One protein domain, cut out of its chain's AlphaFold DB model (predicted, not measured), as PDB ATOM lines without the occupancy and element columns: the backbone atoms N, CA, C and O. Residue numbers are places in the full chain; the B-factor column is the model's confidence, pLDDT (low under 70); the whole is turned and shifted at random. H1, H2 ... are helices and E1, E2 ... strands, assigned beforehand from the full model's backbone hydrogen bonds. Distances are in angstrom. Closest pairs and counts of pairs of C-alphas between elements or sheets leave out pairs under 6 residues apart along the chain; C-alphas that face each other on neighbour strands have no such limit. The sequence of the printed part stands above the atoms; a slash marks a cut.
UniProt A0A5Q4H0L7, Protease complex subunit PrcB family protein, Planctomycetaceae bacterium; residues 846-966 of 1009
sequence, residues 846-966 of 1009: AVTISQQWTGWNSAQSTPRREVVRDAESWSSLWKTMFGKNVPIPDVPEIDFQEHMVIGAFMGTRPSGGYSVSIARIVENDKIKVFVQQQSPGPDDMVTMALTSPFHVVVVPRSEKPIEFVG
ATOM      1  N   ALA A 846     -33.783  -5.420  46.735       76.81
ATOM      2  CA  ALA A 846     -34.508  -5.126  45.508       76.81
ATOM      3  C   ALA A 846     -35.835  -4.431  45.837       76.81
ATOM      4  O   ALA A 846     -36.636  -4.943  46.618       76.81
ATOM      5  N   VAL A 847     -36.081  -3.275  45.220       86.19
ATOM      6  CA  VAL A 847     -37.306  -2.502  45.445       86.19
ATOM      7  C   VAL A 847     -38.400  -3.004  44.507       86.19
ATOM      8  O   VAL A 847     -38.255  -2.954  43.284       86.19
ATOM      9  N   THR A 848     -39.509  -3.470  45.079       85.31
ATOM     10  CA  THR A 848     -40.673  -3.953  44.325       85.31
ATOM     11  C   THR A 848     -41.319  -2.828  43.516       85.31
ATOM     12  O   THR A 848     -41.598  -1.752  44.043       85.31
ATOM     13  N   ILE A 849     -41.615  -3.099  42.243       91.00
ATOM     14  CA  ILE A 849     -42.411  -2.224  41.377       91.00
ATOM     15  C   ILE A 849     -43.873  -2.676  41.454       91.00
ATOM     16  O   ILE A 849     -44.170  -3.826  41.137       91.00
ATOM     17  N   SER A 850     -44.782  -1.792  41.874       83.94
ATOM     18  CA  SER A 850     -46.209  -2.120  42.047       83.94
ATOM     19  C   SER A 850     -47.072  -1.799  40.823       83.94
ATOM     20  O   SER A 850     -48.072  -2.473  40.590       83.94
ATOM     21  N   GLN A 851     -46.686  -0.806  40.015       89.81
ATOM     22  CA  GLN A 851     -47.297  -0.482  38.717       89.81
ATOM     23  C   GLN A 851     -46.235   0.090  37.765       89.81
ATOM     24  O   GLN A 851     -45.223   0.631  38.216       89.81
ATOM     25  N   GLN A 852     -46.456   0.006  36.450       93.12
ATOM     26  CA  GLN A 852     -45.548   0.581  35.452       93.12
ATOM     27  C   GLN A 852     -46.238   0.968  34.139       93.12
ATOM     28  O   GLN A 852     -47.211   0.339  33.727       93.12
ATOM     29  N   TRP A 853     -45.672   1.959  33.448       93.69
ATOM     30  CA  TRP A 853     -46.068   2.397  32.109       93.69
ATOM     31  C   TRP A 853     -44.835   2.583  31.229       93.69
ATOM     32  O   TRP A 853     -43.911   3.313  31.585       93.69
ATOM     33  N   THR A 854     -44.835   1.953  30.061       91.31
ATOM     34  CA  THR A 854     -43.764   2.036  29.062       91.31
ATOM     35  C   THR A 854     -44.355   2.368  27.696       91.31
ATOM     36  O   THR A 854     -45.524   2.078  27.430       91.31
ATOM     37  N   GLY A 855     -43.573   3.003  26.828       83.62
ATOM     38  CA  GLY A 855     -43.993   3.266  25.460       83.62
ATOM     39  C   GLY A 855     -42.949   3.999  24.631       83.62
ATOM     40  O   GLY A 855     -42.106   4.729  25.142       83.62
ATOM     41  N   TRP A 856     -43.044   3.840  23.314       82.12
ATOM     42  CA  TRP A 856     -42.162   4.464  22.320       82.12
ATOM     43  C   TRP A 856     -42.477   5.940  22.047       82.12
ATOM     44  O   TRP A 856     -41.674   6.606  21.406       82.12
ATOM     45  N   ASN A 857     -43.618   6.466  22.507       82.94
ATOM     46  CA  ASN A 857     -44.054   7.838  22.236       82.94
ATOM     47  C   ASN A 857     -44.612   8.519  23.491       82.94
ATOM     48  O   ASN A 857     -45.709   8.204  23.942       82.94
ATOM     49  N   SER A 858     -43.883   9.514  23.991       83.69
ATOM     50  CA  SER A 858     -44.363  10.512  24.954       83.69
ATOM     51  C   SER A 858     -44.323  11.917  24.343       83.69
ATOM     52  O   SER A 858     -43.559  12.209  23.424       83.69
ATOM     53  N   ALA A 859     -45.090  12.867  24.863       84.12
ATOM     54  CA  ALA A 859     -44.979  14.265  24.451       84.12
ATOM     55  C   ALA A 859     -43.689  14.959  24.965       84.12
ATOM     56  O   ALA A 859     -43.455  16.120  24.630       84.12
ATOM     57  N   GLN A 860     -42.815  14.239  25.685       83.94
ATOM     58  CA  GLN A 860     -41.493  14.696  26.129       83.94
ATOM     59  C   GLN A 860     -40.496  14.731  24.959       83.94
ATOM     60  O   GLN A 860     -40.125  13.698  24.404       83.94
ATOM     61  N   SER A 861     -40.033  15.924  24.579       81.19
ATOM     62  CA  SER A 861     -39.063  16.106  23.486       81.19
ATOM     63  C   SER A 861     -37.597  16.053  23.929       81.19
ATOM     64  O   SER A 861     -36.717  15.834  23.096       81.19
ATOM     65  N   THR A 862     -37.318  16.203  25.225       83.56
ATOM     66  CA  THR A 862     -35.968  16.178  25.812       83.56
ATOM     67  C   THR A 862     -35.779  14.956  26.719       83.56
ATOM     68  O   THR A 862     -36.715  14.613  27.447       83.56
ATOM     69  N   PRO A 863     -34.597  14.309  26.723       85.44
ATOM     70  CA  PRO A 863     -34.290  13.288  27.717       85.44
ATOM     71  C   PRO A 863     -34.290  13.897  29.121       85.44
ATOM     72  O   PRO A 863     -33.785  15.006  29.300       85.44
ATOM     73  N   ARG A 864     -34.851  13.175  30.094       89.31
ATOM     74  CA  ARG A 864     -34.789  13.518  31.523       89.31
ATOM     75  C   ARG A 864     -35.050  12.307  32.415       89.31
ATOM     76  O   ARG A 864     -35.594  11.290  31.963       89.31
ATOM     77  N   ARG A 865     -34.682  12.431  33.687       92.12
ATOM     78  CA  ARG A 865     -35.099  11.544  34.781       92.12
ATOM     79  C   ARG A 865     -35.996  12.317  35.744       92.12
ATOM     80  O   ARG A 865     -35.677  13.450  36.083       92.12
ATOM     81  N   GLU A 866     -37.094  11.710  36.181       91.19
ATOM     82  CA  GLU A 866     -38.068  12.334  37.081       91.19
ATOM     83  C   GLU A 866     -38.288  11.465  38.325       91.19
ATOM     84  O   GLU A 866     -38.299  10.236  38.237       91.19
ATOM     85  N   VAL A 867     -38.506  12.100  39.477       95.56
ATOM     86  CA  VAL A 867     -38.955  11.449  40.714       95.56
ATOM     87  C   VAL A 867     -40.101  12.281  41.271       95.56
ATOM     88  O   VAL A 867     -39.938  13.475  41.509       95.56
ATOM     89  N   VAL A 868     -41.254  11.654  41.479       95.56
ATOM     90  CA  VAL A 868     -42.503  12.307  41.877       95.56
ATOM     91  C   VAL A 868     -42.999  11.689  43.183       95.56
ATOM     92  O   VAL A 868     -43.155  10.474  43.284       95.56
ATOM     93  N   ARG A 869     -43.230  12.533  44.195       94.94
ATOM     94  CA  ARG A 869     -43.612  12.134  45.565       94.94
ATOM     95  C   ARG A 869     -44.960  12.716  46.014       94.94
ATOM     96  O   ARG A 869     -45.269  12.676  47.205       94.94
ATOM     97  N   ASP A 870     -45.735  13.267  45.086       94.06
ATOM     98  CA  ASP A 870     -47.026  13.902  45.341       94.06
ATOM     99  C   ASP A 870     -47.957  13.820  44.113       94.06
ATOM    100  O   ASP A 870     -47.514  13.655  42.970       94.06
ATOM    101  N   ALA A 871     -49.262  13.954  44.358       90.88
ATOM    102  CA  ALA A 871     -50.298  13.787  43.343       90.88
ATOM    103  C   ALA A 871     -50.394  14.948  42.331       90.88
ATOM    104  O   ALA A 871     -50.852  14.737  41.204       90.88
ATOM    105  N   GLU A 872     -49.968  16.163  42.691       92.19
ATOM    106  CA  GLU A 872     -50.020  17.329  41.798       92.19
ATOM    107  C   GLU A 872     -48.943  17.207  40.714       92.19
ATOM    108  O   GLU A 872     -49.245  17.252  39.514       92.19
ATOM    109  N   SER A 873     -47.710  16.926  41.135       92.12
ATOM    110  CA  SER A 873     -46.575  16.597  40.277       92.12
ATOM    111  C   SER A 873     -46.870  15.386  39.387       92.12
ATOM    112  O   SER A 873     -46.524  15.401  38.206       92.12
ATOM    113  N   TRP A 874     -47.571  14.363  39.897       94.81
ATOM    114  CA  TRP A 874     -47.982  13.205  39.093       94.81
ATOM    115  C   TRP A 874     -49.006  13.565  38.020       94.81
ATOM    116  O   TRP A 874     -48.811  13.243  36.847       94.81
ATOM    117  N   SER A 875     -50.057  14.306  38.385       91.25
ATOM    118  CA  SER A 875     -51.061  14.788  37.431       91.25
ATOM    119  C   SER A 875     -50.428  15.657  36.336       91.25
ATOM    120  O   SER A 875     -50.776  15.532  35.159       91.25
ATOM    121  N   SER A 876     -49.468  16.508  36.712       90.75
ATOM    122  CA  SER A 876     -48.695  17.352  35.797       90.75
ATOM    123  C   SER A 876     -47.812  16.525  34.857       90.75
ATOM    124  O   SER A 876     -47.877  16.696  33.634       90.75
ATOM    125  N   LEU A 877     -47.043  15.570  35.393       92.00
ATOM    126  CA  LEU A 877     -46.199  14.676  34.601       92.00
ATOM    127  C   LEU A 877     -47.038  13.863  33.610       92.00
ATOM    128  O   LEU A 877     -46.736  13.886  32.419       92.00
ATOM    129  N   TRP A 878     -48.125  13.229  34.060       91.69
ATOM    130  CA  TRP A 878     -49.007  12.407  33.225       91.69
ATOM    131  C   TRP A 878     -49.606  13.191  32.052       91.69
ATOM    132  O   TRP A 878     -49.471  12.794  30.891       91.69
ATOM    133  N   LYS A 879     -50.187  14.368  32.325       87.56
ATOM    134  CA  LYS A 879     -50.723  15.266  31.286       87.56
ATOM    135  C   LYS A 879     -49.636  15.723  30.311       87.56
ATOM    136  O   LYS A 879     -49.896  15.829  29.116       87.56
ATOM    137  N   THR A 880     -48.409  15.942  30.785       86.00
ATOM    138  CA  THR A 880     -47.275  16.326  29.925       86.00
ATOM    139  C   THR A 880     -46.668  15.125  29.182       86.00
ATOM    140  O   THR A 880     -46.022  15.303  28.154       86.00
ATOM    141  N   MET A 881     -46.851  13.889  29.652       89.44
ATOM    142  CA  MET A 881     -46.448  12.668  28.944       89.44
ATOM    143  C   MET A 881     -47.411  12.324  27.812       89.44
ATOM    144  O   MET A 881     -46.958  12.011  26.715       89.44
ATOM    145  N   PHE A 882     -48.717  12.431  28.049       86.88
ATOM    146  CA  PHE A 882     -49.751  12.041  27.087       86.88
ATOM    147  C   PHE A 882     -50.451  13.226  26.406       86.88
ATOM    148  O   PHE A 882     -51.428  13.034  25.694       86.88
ATOM    149  N   GLY A 883     -49.941  14.454  26.545       81.44
ATOM    150  CA  GLY A 883     -50.552  15.677  25.995       81.44
ATOM    151  C   GLY A 883     -50.617  15.784  24.462       81.44
ATOM    152  O   GLY A 883     -51.074  16.800  23.946       81.44
ATOM    153  N   LYS A 884     -50.154  14.764  23.726       77.56
ATOM    154  CA  LYS A 884     -50.348  14.607  22.269       77.56
ATOM    155  C   LYS A 884     -51.391  13.536  21.913       77.56
ATOM    156  O   LYS A 884     -51.715  13.383  20.738       77.56
ATOM    157  N   ASN A 885     -51.907  12.805  22.898       80.50
ATOM    158  CA  ASN A 885     -52.953  11.805  22.724       80.50
ATOM    159  C   ASN A 885     -54.318  12.506  22.725       80.50
ATOM    160  O   ASN A 885     -54.544  13.442  23.494       80.50
ATOM    161  N   VAL A 886     -55.237  12.051  21.872       76.12
ATOM    162  CA  VAL A 886     -56.612  12.563  21.811       76.12
ATOM    163  C   VAL A 886     -57.575  11.368  21.800       76.12
ATOM    164  O   VAL A 886     -57.624  10.668  20.788       76.12
ATOM    165  N   PRO A 887     -58.336  11.118  22.885       79.19
ATOM    166  CA  PRO A 887     -58.273  11.801  24.184       79.19
ATOM    167  C   PRO A 887     -56.956  11.536  24.940       79.19
ATOM    168  O   PRO A 887     -56.237  10.575  24.659       79.19
ATOM    169  N   ILE A 888     -56.649  12.391  25.918       81.75
ATOM    170  CA  ILE A 888     -55.585  12.135  26.900       81.75
ATOM    171  C   ILE A 888     -56.098  11.040  27.858       81.75
ATOM    172  O   ILE A 888     -57.226  11.181  28.330       81.75
ATOM    173  N   PRO A 889     -55.328   9.974  28.155       86.25
ATOM    174  CA  PRO A 889     -55.720   8.958  29.133       86.25
ATOM    175  C   PRO A 889     -55.897   9.542  30.538       86.25
ATOM    176  O   PRO A 889     -55.134  10.425  30.942       86.25
ATOM    177  N   ASP A 890     -56.847   9.002  31.302       89.00
ATOM    178  CA  ASP A 890     -57.067   9.382  32.700       89.00
ATOM    179  C   ASP A 890     -55.812   9.151  33.560       89.00
ATOM    180  O   ASP A 890     -55.012   8.253  33.293       89.00
ATOM    181  N   VAL A 891     -55.617   9.998  34.576       90.81
ATOM    182  CA  VAL A 891     -54.456   9.932  35.480       90.81
ATOM    183  C   VAL A 891     -54.660   8.779  36.475       90.81
ATOM    184  O   VAL A 891     -55.661   8.808  37.190       90.81
ATOM    185  N   PRO A 892     -53.736   7.806  36.587       91.50
ATOM    186  CA  PRO A 892     -53.830   6.733  37.574       91.50
ATOM    187  C   PRO A 892     -53.785   7.273  39.005       91.50
ATOM    188  O   PRO A 892     -52.917   8.087  39.333       91.50
ATOM    189  N   GLU A 893     -54.683   6.792  39.864       88.62
ATOM    190  CA  GLU A 893     -54.637   7.079  41.298       88.62
ATOM    191  C   GLU A 893     -53.472   6.324  41.957       88.62
ATOM    192  O   GLU A 893     -53.295   5.120  41.762       88.62
ATOM    193  N   ILE A 894     -52.662   7.049  42.729       92.25
ATOM    194  CA  ILE A 894     -51.509   6.523  43.464       92.25
ATOM    195  C   ILE A 894     -51.563   7.108  44.873       92.25
ATOM    196  O   ILE A 894     -51.653   8.328  45.036       92.25
ATOM    197  N   ASP A 895     -51.486   6.249  45.889       91.38
ATOM    198  CA  ASP A 895     -51.340   6.694  47.271       91.38
ATOM    199  C   ASP A 895     -49.895   7.134  47.529       91.38
ATOM    200  O   ASP A 895     -48.995   6.318  47.735       91.38
ATOM    201  N   PHE A 896     -49.683   8.449  47.519       93.12
ATOM    202  CA  PHE A 896     -48.383   9.059  47.774       93.12
ATOM    203  C   PHE A 896     -47.964   9.065  49.251       93.12
ATOM    204  O   PHE A 896     -46.867   9.539  49.542       93.12
ATOM    205  N   GLN A 897     -48.767   8.557  50.193       89.69
ATOM    206  CA  GLN A 897     -48.273   8.286  51.551       89.69
ATOM    207  C   GLN A 897     -47.392   7.030  51.559       89.69
ATOM    208  O   GLN A 897     -46.294   7.059  52.112       89.69
ATOM    209  N   GLU A 898     -47.820   5.983  50.849       89.62
ATOM    210  CA  GLU A 898     -47.145   4.678  50.793       89.62
ATOM    211  C   GLU A 898     -46.216   4.506  49.576       89.62
ATOM    212  O   GLU A 898     -45.295   3.691  49.613       89.62
ATOM    213  N   HIS A 899     -46.415   5.270  48.493       96.69
ATOM    214  CA  HIS A 899     -45.678   5.112  47.232       96.69
ATOM    215  C   HIS A 899     -45.042   6.407  46.701       96.69
ATOM    216  O   HIS A 899     -45.393   7.527  47.069       96.69
ATOM    217  N   MET A 900     -44.103   6.242  45.770       96.62
ATOM    218  CA  MET A 900     -43.582   7.297  44.903       96.62
ATOM    219  C   MET A 900     -43.395   6.785  43.470       96.62
ATOM    220  O   MET A 900     -43.402   5.581  43.212       96.62
ATOM    221  N   VAL A 901     -43.220   7.708  42.526       96.81
ATOM    222  CA  VAL A 901     -43.104   7.414  41.094       96.81
ATOM    223  C   VAL A 901     -41.724   7.807  40.579       96.81
ATOM    224  O   VAL A 901     -41.212   8.878  40.907       96.81
ATOM    225  N   ILE A 902     -41.128   6.959  39.742       96.62
ATOM    226  CA  ILE A 902     -39.815   7.172  39.124       96.62
ATOM    227  C   ILE A 902     -39.958   7.049  37.605       96.62
ATOM    228  O   ILE A 902     -40.521   6.075  37.112       96.62
ATOM    229  N   GLY A 903     -39.459   8.035  36.856       94.25
ATOM    230  CA  GLY A 903     -39.611   8.123  35.403       94.25
ATOM    231  C   GLY A 903     -38.298   8.315  34.648       94.25
ATOM    232  O   GLY A 903     -37.428   9.083  35.057       94.25
ATOM    233  N   ALA A 904     -38.177   7.651  33.503       94.44
ATOM    234  CA  ALA A 904     -37.043   7.729  32.596       94.44
ATOM    235  C   ALA A 904     -37.515   8.038  31.166       94.44
ATOM    236  O   ALA A 904     -38.286   7.281  30.584       94.44
ATOM    237  N   PHE A 905     -37.024   9.137  30.586       93.19
ATOM    238  CA  PHE A 905     -37.422   9.628  29.261       93.19
ATOM    239  C   PHE A 905     -36.198   9.800  28.353       93.19
ATOM    240  O   PHE A 905     -35.176  10.329  28.795       93.19
ATOM    241  N   MET A 906     -36.293   9.401  27.078       88.62
ATOM    242  CA  MET A 906     -35.208   9.576  26.090       88.62
ATOM    243  C   MET A 906     -35.266  10.887  25.302       88.62
ATOM    244  O   MET A 906     -34.295  11.216  24.616       88.62
ATOM    245  N   GLY A 907     -36.386  11.614  25.356       89.06
ATOM    246  CA  GLY A 907     -36.669  12.702  24.419       89.06
ATOM    247  C   GLY A 907     -36.860  12.207  22.983       89.06
ATOM    248  O   GLY A 907     -36.925  11.006  22.732       89.06
ATOM    249  N   THR A 908     -36.955  13.131  22.025       89.19
ATOM    250  CA  THR A 908     -37.230  12.781  20.625       89.19
ATOM    251  C   THR A 908     -36.030  12.118  19.941       89.19
ATOM    252  O   THR A 908     -34.931  12.679  19.905       89.19
ATOM    253  N   ARG A 909     -36.261  10.948  19.338       90.81
ATOM    254  CA  ARG A 909     -35.299  10.154  18.563       90.81
ATOM    255  C   ARG A 909     -35.723  10.070  17.082       90.81
ATOM    256  O   ARG A 909     -36.909  10.215  16.784       90.81
ATOM    257  N   PRO A 910     -34.770   9.919  16.138       83.69
ATOM    258  CA  PRO A 910     -35.016  10.129  14.703       83.69
ATOM    259  C   PRO A 910     -35.796   9.007  13.993       83.69
ATOM    260  O   PRO A 910     -36.298   9.239  12.895       83.69
ATOM    261  N   SER A 911     -35.890   7.820  14.594       83.56
ATOM    262  CA  SER A 911     -36.535   6.619  14.042       83.56
ATOM    263  C   SER A 911     -37.180   5.785  15.159       83.56
ATOM    264  O   SER A 911     -37.073   6.122  16.342       83.56
ATOM    265  N   GLY A 912     -37.795   4.653  14.804       71.75
ATOM    266  CA  GLY A 912     -37.989   3.523  15.716       71.75
ATOM    267  C   GLY A 912     -36.672   2.835  16.101       71.75
ATOM    268  O   GLY A 912     -35.593   3.260  15.686       71.75
ATOM    269  N   GLY A 913     -36.764   1.772  16.908       71.75
ATOM    270  CA  GLY A 913     -35.610   1.002  17.403       71.75
ATOM    271  C   GLY A 913     -34.942   1.559  18.671       71.75
ATOM    272  O   GLY A 913     -34.021   0.946  19.198       71.75
ATOM    273  N   TYR A 914     -35.407   2.698  19.189       85.06
ATOM    274  CA  TYR A 914     -34.959   3.247  20.471       85.06
ATOM    275  C   TYR A 914     -35.879   2.800  21.612       85.06
ATOM    276  O   TYR A 914     -37.103   2.841  21.473       85.06
ATOM    277  N   SER A 915     -35.302   2.442  22.760       84.00
ATOM    278  CA  SER A 915     -36.047   2.095  23.977       84.00
ATOM    279  C   SER A 915     -35.320   2.580  25.236       84.00
ATOM    280  O   SER A 915     -34.102   2.773  25.237       84.00
ATOM    281  N   VAL A 916     -36.070   2.794  26.317       87.75
ATOM    282  CA  VAL A 916     -35.533   3.046  27.660       87.75
ATOM    283  C   VAL A 916     -36.290   2.184  28.650       87.75
ATOM    284  O   VAL A 916     -37.513   2.091  28.566       87.75
ATOM    285  N   SER A 917     -35.571   1.578  29.585       88.19
ATOM    286  CA  SER A 917     -36.158   0.769  30.646       88.19
ATOM    287  C   SER A 917     -35.486   1.062  31.982       88.19
ATOM    288  O   SER A 917     -34.264   1.154  32.083       88.19
ATOM    289  N   ILE A 918     -36.293   1.204  33.029       90.00
ATOM    290  CA  ILE A 918     -35.850   1.067  34.412       90.00
ATOM    291  C   ILE A 918     -35.735  -0.441  34.652       90.00
ATOM    292  O   ILE A 918     -36.731  -1.124  34.873       90.00
ATOM    293  N   ALA A 919     -34.519  -0.968  34.512       78.69
ATOM    294  CA  ALA A 919     -34.246  -2.403  34.507       78.69
ATOM    295  C   ALA A 919     -34.189  -3.001  35.920       78.69
ATOM    296  O   ALA A 919     -34.511  -4.170  36.114       78.69
ATOM    297  N   ARG A 920     -33.768  -2.207  36.913       83.38
ATOM    298  CA  ARG A 920     -33.701  -2.610  38.323       83.38
ATOM    299  C   ARG A 920     -33.725  -1.385  39.231       83.38
ATOM    300  O   ARG A 920     -33.135  -0.358  38.897       83.38
ATOM    301  N   ILE A 921     -34.332  -1.518  40.404       87.94
ATOM    302  CA  ILE A 921     -34.186  -0.565  41.507       87.94
ATOM    303  C   ILE A 921     -33.700  -1.342  42.732       87.94
ATOM    304  O   ILE A 921     -34.251  -2.395  43.048       87.94
ATOM    305  N   VAL A 922     -32.663  -0.840  43.400       87.88
ATOM    306  CA  VAL A 922     -32.200  -1.370  44.696       87.88
ATOM    307  C   VAL A 922     -32.043  -0.254  45.714       87.88
ATOM    308  O   VAL A 922     -31.727   0.884  45.357       87.88
ATOM    309  N   GLU A 923     -32.228  -0.596  46.981       83.94
ATOM    310  CA  GLU A 923     -32.153   0.324  48.105       83.94
ATOM    311  C   GLU A 923     -31.107  -0.134  49.132       83.94
ATOM    312  O   GLU A 923     -31.059  -1.293  49.530       83.94
ATOM    313  N   ASN A 924     -30.254   0.806  49.547       83.94
ATOM    314  CA  ASN A 924     -29.246   0.646  50.599       83.94
ATOM    315  C   ASN A 924     -29.185   1.953  51.426       83.94
ATOM    316  O   ASN A 924     -30.202   2.383  51.978       83.94
ATOM    317  N   ASP A 925     -28.033   2.626  51.476       82.94
ATOM    318  CA  ASP A 925     -27.829   4.001  51.954       82.94
ATOM    319  C   ASP A 925     -28.553   5.043  51.079       82.94
ATOM    320  O   ASP A 925     -28.932   6.121  51.537       82.94
ATOM    321  N   LYS A 926     -28.773   4.681  49.815       86.44
ATOM    322  CA  LYS A 926     -29.464   5.434  48.770       86.44
ATOM    323  C   LYS A 926     -30.304   4.480  47.913       86.44
ATOM    324  O   LYS A 926     -30.133   3.263  48.003       86.44
ATOM    325  N   ILE A 927     -31.156   5.014  47.044       91.12
ATOM    326  CA  ILE A 927     -31.850   4.231  46.010       91.12
ATOM    327  C   ILE A 927     -31.094   4.363  44.693       91.12
ATOM    328  O   ILE A 927     -30.910   5.473  44.196       91.12
ATOM    329  N   LYS A 928     -30.689   3.236  44.104       91.44
ATOM    330  CA  LYS A 928     -30.076   3.184  42.772       91.44
ATOM    331  C   LYS A 928     -31.088   2.687  41.749       91.44
ATOM    332  O   LYS A 928     -31.575   1.562  41.849       91.44
ATOM    333  N   VAL A 929     -31.386   3.529  40.764       90.94
ATOM    334  CA  VAL A 929     -32.309   3.256  39.656       90.94
ATOM    335  C   VAL A 929     -31.483   2.962  38.411       90.94
ATOM    336  O   VAL A 929     -30.933   3.875  37.796       90.94
ATOM    337  N   PHE A 930     -31.381   1.692  38.038       87.19
ATOM    338  CA  PHE A 930     -30.632   1.257  36.863       87.19
ATOM    339  C   PHE A 930     -31.488   1.463  35.614       87.19
ATOM    340  O   PHE A 930     -32.518   0.809  35.447       87.19
ATOM    341  N   VAL A 931     -31.066   2.379  34.741       84.81
ATOM    342  CA  VAL A 931     -31.772   2.734  33.509       84.81
ATOM    343  C   VAL A 931     -30.961   2.319  32.293       84.81
ATOM    344  O   VAL A 931     -29.915   2.899  32.001       84.81
ATOM    345  N   GLN A 932     -31.481   1.361  31.537       82.25
ATOM    346  CA  GLN A 932     -30.925   0.955  30.253       82.25
ATOM    347  C   GLN A 932     -31.518   1.815  29.129       82.25
ATOM    348  O   GLN A 932     -32.656   2.281  29.208       82.25
ATOM    349  N   GLN A 933     -30.730   2.050  28.080       84.31
ATOM    350  CA  GLN A 933     -31.170   2.708  26.850       84.31
ATOM    351  C   GLN A 933     -30.671   1.897  25.657       84.31
ATOM    352  O   GLN A 933     -29.474   1.627  25.564       84.31
ATOM    353  N   GLN A 934     -31.569   1.556  24.740       79.50
ATOM    354  CA  GLN A 934     -31.248   0.898  23.477       79.50
ATOM    355  C   GLN A 934     -31.288   1.917  22.338       79.50
ATOM    356  O   GLN A 934     -32.116   2.832  22.319       79.50
ATOM    357  N   SER A 935     -30.381   1.756  21.382       81.75
ATOM    358  CA  SER A 935     -30.404   2.438  20.087       81.75
ATOM    359  C   SER A 935     -30.304   1.379  18.991       81.75
ATOM    360  O   SER A 935     -29.655   0.361  19.233       81.75
ATOM    361  N   PRO A 936     -30.900   1.607  17.810       71.50
ATOM    362  CA  PRO A 936     -30.742   0.698  16.684       71.50
ATOM    363  C   PRO A 936     -29.291   0.682  16.189       71.50
ATOM    364  O   PRO A 936     -28.592   1.704  16.233       71.50
ATOM    365  N   GLY A 937     -28.847  -0.479  15.717       65.94
ATOM    366  CA  GLY A 937     -27.575  -0.673  15.034       65.94
ATOM    367  C   GLY A 937     -27.525   0.020  13.661       65.94
ATOM    368  O   GLY A 937     -28.563   0.409  13.123       65.94
ATOM    369  N   PRO A 938     -26.327   0.186  13.063       50.28
ATOM    370  CA  PRO A 938     -26.162   0.889  11.784       50.28
ATOM    371  C   PRO A 938     -26.936   0.281  10.604       50.28
ATOM    372  O   PRO A 938     -27.294   1.015   9.686       50.28
ATOM    373  N   ASP A 939     -27.186  -1.030  10.652       59.72
ATOM    374  CA  ASP A 939     -27.821  -1.817   9.591       59.72
ATOM    375  C   ASP A 939     -29.229  -2.332   9.988       59.72
ATOM    376  O   ASP A 939     -29.837  -3.113   9.256       59.72
ATOM    377  N   ASP A 940     -29.769  -1.894  11.134       56.34
ATOM    378  CA  ASP A 940     -31.082  -2.326  11.626       56.34
ATOM    379  C   ASP A 940     -32.221  -1.749  10.769       56.34
ATOM    380  O   ASP A 940     -32.306  -0.542  10.519       56.34
ATOM    381  N   MET A 941     -33.184  -2.596  10.388       62.09
ATOM    382  CA  MET A 941     -34.415  -2.136   9.741       62.09
ATOM    383  C   MET A 941     -35.331  -1.429  10.750       62.09
ATOM    384  O   MET A 941     -36.076  -2.065  11.494       62.09
ATOM    385  N   VAL A 942     -35.304  -0.095  10.748       76.19
ATOM    386  CA  VAL A 942     -36.105   0.754  11.644       76.19
ATOM    387  C   VAL A 942     -37.263   1.458  10.938       76.19
ATOM    388  O   VAL A 942     -37.204   1.799   9.757       76.19
ATOM    389  N   THR A 943     -38.325   1.756  11.689       68.94
ATOM    390  CA  THR A 943     -39.414   2.608  11.198       68.94
ATOM    391  C   THR A 943     -38.950   4.062  11.084       68.94
ATOM    392  O   THR A 943     -38.421   4.642  12.032       68.94
ATOM    393  N   MET A 944     -39.177   4.691   9.928       80.69
ATOM    394  CA  MET A 944     -38.794   6.087   9.660       80.69
ATOM    395  C   MET A 944     -39.795   7.089  10.265       80.69
ATOM    396  O   MET A 944     -40.381   7.913   9.565       80.69
ATOM    397  N   ALA A 945     -40.015   6.995  11.577       79.75
ATOM    398  CA  ALA A 945     -40.914   7.848  12.347       79.75
ATOM    399  C   ALA A 945     -40.211   8.383  13.601       79.75
ATOM    400  O   ALA A 945     -39.485   7.649  14.267       79.75
ATOM    401  N   LEU A 946     -40.456   9.651  13.946       86.81
ATOM    402  CA  LEU A 946     -39.951  10.224  15.194       86.81
ATOM    403  C   LEU A 946     -40.582   9.504  16.390       86.81
ATOM    404  O   LEU A 946     -41.808   9.440  16.487       86.81
ATOM    405  N   THR A 947     -39.744   9.027  17.306       87.88
ATOM    406  CA  THR A 947     -40.164   8.409  18.570       87.88
ATOM    407  C   THR A 947     -39.753   9.266  19.762       87.88
ATOM    408  O   THR A 947     -38.954  10.195  19.634       87.88
ATOM    409  N   SER A 948     -40.298   8.978  20.939       88.75
ATOM    410  CA  SER A 948     -39.908   9.592  22.214       88.75
ATOM    411  C   SER A 948     -40.094   8.619  23.390       88.75
ATOM    412  O   SER A 948     -41.012   8.803  24.203       88.75
ATOM    413  N   PRO A 949     -39.244   7.573  23.486       91.06
ATOM    414  CA  PRO A 949     -39.444   6.483  24.434       91.06
ATOM    415  C   PRO A 949     -39.404   6.902  25.907       91.06
ATOM    416  O   PRO A 949     -38.645   7.801  26.299       91.06
ATOM    417  N   PHE A 950     -40.201   6.212  26.722       94.19
ATOM    418  CA  PHE A 950     -40.284   6.397  28.167       94.19
ATOM    419  C   PHE A 950     -40.562   5.091  28.921       94.19
ATOM    420  O   PHE A 950     -41.205   4.186  28.391       94.19
ATOM    421  N   HIS A 951     -40.161   5.052  30.193       95.25
ATOM    422  CA  HIS A 951     -40.606   4.066  31.182       95.25
ATOM    423  C   HIS A 951     -40.785   4.759  32.537       95.25
ATOM    424  O   HIS A 951     -39.903   5.488  32.990       95.25
ATOM    425  N   VAL A 952     -41.945   4.572  33.158       95.56
ATOM    426  CA  VAL A 952     -42.319   5.105  34.472       95.56
ATOM    427  C   VAL A 952     -42.783   3.953  35.358       95.56
ATOM    428  O   VAL A 952     -43.531   3.096  34.896       95.56
ATOM    429  N   VAL A 953     -42.357   3.937  36.620       94.62
ATOM    430  CA  VAL A 953     -42.657   2.882  37.601       94.62
ATOM    431  C   VAL A 953     -43.121   3.471  38.932       94.62
ATOM    432  O   VAL A 953     -42.706   4.568  39.310       94.62
ATOM    433  N   VAL A 954     -43.960   2.727  39.649       95.56
ATOM    434  CA  VAL A 954     -44.413   3.025  41.016       95.56
ATOM    435  C   VAL A 954     -43.695   2.090  41.984       95.56
ATOM    436  O   VAL A 954     -43.648   0.883  41.752       95.56
ATOM    437  N   VAL A 955     -43.137   2.647  43.054       95.50
ATOM    438  CA  VAL A 955     -42.361   1.934  44.083       95.50
ATOM    439  C   VAL A 955     -42.762   2.405  45.487       95.50
ATOM    440  O   VAL A 955     -43.333   3.494  45.603       95.50
ATOM    441  N   PRO A 956     -42.471   1.638  46.556       95.50
ATOM    442  CA  PRO A 956     -42.616   2.101  47.935       95.50
ATOM    443  C   PRO A 956     -41.982   3.478  48.168       95.50
ATOM    444  O   PRO A 956     -40.934   3.809  47.603       95.50
ATOM    445  N   ARG A 957     -42.629   4.309  48.990       93.38
ATOM    446  CA  ARG A 957     -42.161   5.662  49.289       93.38
ATOM    447  C   ARG A 957     -40.850   5.609  50.071       93.38
ATOM    448  O   ARG A 957     -40.758   4.963  51.108       93.38
ATOM    449  N   SER A 958     -39.861   6.380  49.623       91.75
ATOM    450  CA  SER A 958     -38.607   6.558  50.355       91.75
ATOM    451  C   SER A 958     -38.056   7.975  50.193       91.75
ATOM    452  O   SER A 958     -38.069   8.568  49.106       91.75
ATOM    453  N   GLU A 959     -37.553   8.521  51.297       92.19
ATOM    454  CA  GLU A 959     -36.901   9.836  51.365       92.19
ATOM    455  C   GLU A 959     -35.372   9.741  51.186       92.19
ATOM    456  O   GLU A 959     -34.667  10.748  51.271       92.19
ATOM    457  N   LYS A 960     -34.834   8.540  50.922       91.00
ATOM    458  CA  LYS A 960     -33.409   8.364  50.618       91.00
ATOM    459  C   LYS A 960     -33.028   9.070  49.302       91.00
ATOM    460  O   LYS A 960     -33.863   9.181  48.394       91.00
ATOM    461  N   PRO A 961     -31.767   9.525  49.152       91.38
ATOM    462  CA  PRO A 961     -31.272  10.068  47.888       91.38
ATOM    463  C   PRO A 961     -31.449   9.062  46.746       91.38
ATOM    464  O   PRO A 961     -31.195   7.873  46.936       91.38
ATOM    465  N   ILE A 962     -31.854   9.534  45.564       93.12
ATOM    466  CA  ILE A 962     -32.007   8.692  44.371       93.12
ATOM    467  C   ILE A 962     -30.871   8.976  43.387       93.12
ATOM    468  O   ILE A 962     -30.629  10.124  43.017       93.12
ATOM    469  N   GLU A 963     -30.192   7.918  42.957       92.25
ATOM    470  CA  GLU A 963     -29.108   7.924  41.979       92.25
ATOM    471  C   GLU A 963     -29.535   7.112  40.748       92.25
ATOM    472  O   GLU A 963     -29.845   5.926  40.849       92.25
ATOM    473  N   PHE A 964     -29.571   7.745  39.573       86.81
ATOM    474  CA  PHE A 964     -29.853   7.053  38.314       86.81
ATOM    475  C   PHE A 964     -28.545   6.532  37.710       86.81
ATOM    476  O   PHE A 964     -27.670   7.322  37.359       86.81
ATOM    477  N   VAL A 965     -28.433   5.213  37.567       83.12
ATOM    478  CA  VAL A 965     -27.252   4.518  37.036       83.12
ATOM    479  C   VAL A 965     -27.535   4.091  35.597       83.12
ATOM    480  O   VAL A 965     -28.544   3.442  35.332       83.12
ATOM    481  N   GLY A 966     -26.681   4.477  34.651       72.88
ATOM    482  CA  GLY A 966     -26.857   4.193  33.223       72.88
ATOM    483  C   GLY A 966     -26.282   5.299  32.328       72.88
ATOM    484  O   GLY A 966     -25.697   6.258  32.838       72.88
TER     485      GLY A 966
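Overview. This is residues 846 to 966 of the 1009 residues of the protein "Protease complex subunit PrcB family protein" of Planctomycetaceae bacterium (UniProt A0A5Q4H0L7). Picture a sandwich of two sheets face to face, a larger one of E1, E6, E3 and E2 and a smaller one of E4, E5 and E7, with the single helix H1 covering the larger sheet's other face. Strands and helix run roughly along one common axis, and the long loop of residues 935 to 949 reaches far out past one end of the sandwich. The printed part has 121 residues with seven named strands and one named helix, in the order E1 E2 H1 E3 E4 E5 E6 E7; the larger sheet, E1 - E6 - E3 - E2, is antiparallel and the smaller, E4 - E5 - E7, is mixed. The class is mixed, helices and strands, with under half of the residues in named elements; the whole is compact, with a radius of gyration of the C-alphas of 14.9 A and spans of 44 by 34 by 20 A.

Along the chain. Find C-alpha 851 at (-47.297, -0.482, 38.717), where E1 begins; it runs to residue 855. E2 holds residues 863 to 868, and H1, residues 871 to 882, begins at C-alpha 871, (-50.298, 13.787, 43.343), and covers 16.4 A. Further on come E3, residues 899 to 906, 24.0 A long, E4, residues 915 to 923, 24.5 A, and E5, residues 927 to 934, 22.8 A. E6, residues 950 to 956, covers 20.4 A, and E7, residues 962 to 965, ends at C-alpha 965, (-27.252, 4.518, 37.036).

Arrangement. Begin with the larger sheet, where E1 and E2 are the edge strands. Look at N 853 and O 952, 2.8 A apart, for E1 and E6; at N 902 and O 953, 2.9 A, for E6 and E3; and at N 866 and O 903, 2.9 A, for E3 and E2. H1 is on this sheet at a height of 10.0 A, two layers with the helix on one face; it lies over E3 and only just over E2, with 3 of its 12 C-alphas falling there, and runs along the strands, at 27 degrees to E3 on the local plane. In H1 every O i to N i+4 pair is within hydrogen-bond range. In the smaller sheet E4 and E5 form a hairpin, with N 919 and O 930 2.8 A apart, and E7 is parallel to E5, with N 963 and O 927 2.8 A apart. The sheets make a sandwich, their best planes 13 degrees apart; between E4 and E6 the closest C-alphas, Ser 917 and His 951, are 5.6 A apart. H1 is apart from E4, E5 and E7.

Size, cuts and confidence. The two C-alphas farthest apart are those of Gln 897 and Asp 939, 47.8 A. The printed part has no cut, and the links H1 to E3 and E5 to E6 are long. The mean pLDDT of the printed part is 86.4; look for values under 70 at residues 937 to 941 and 943.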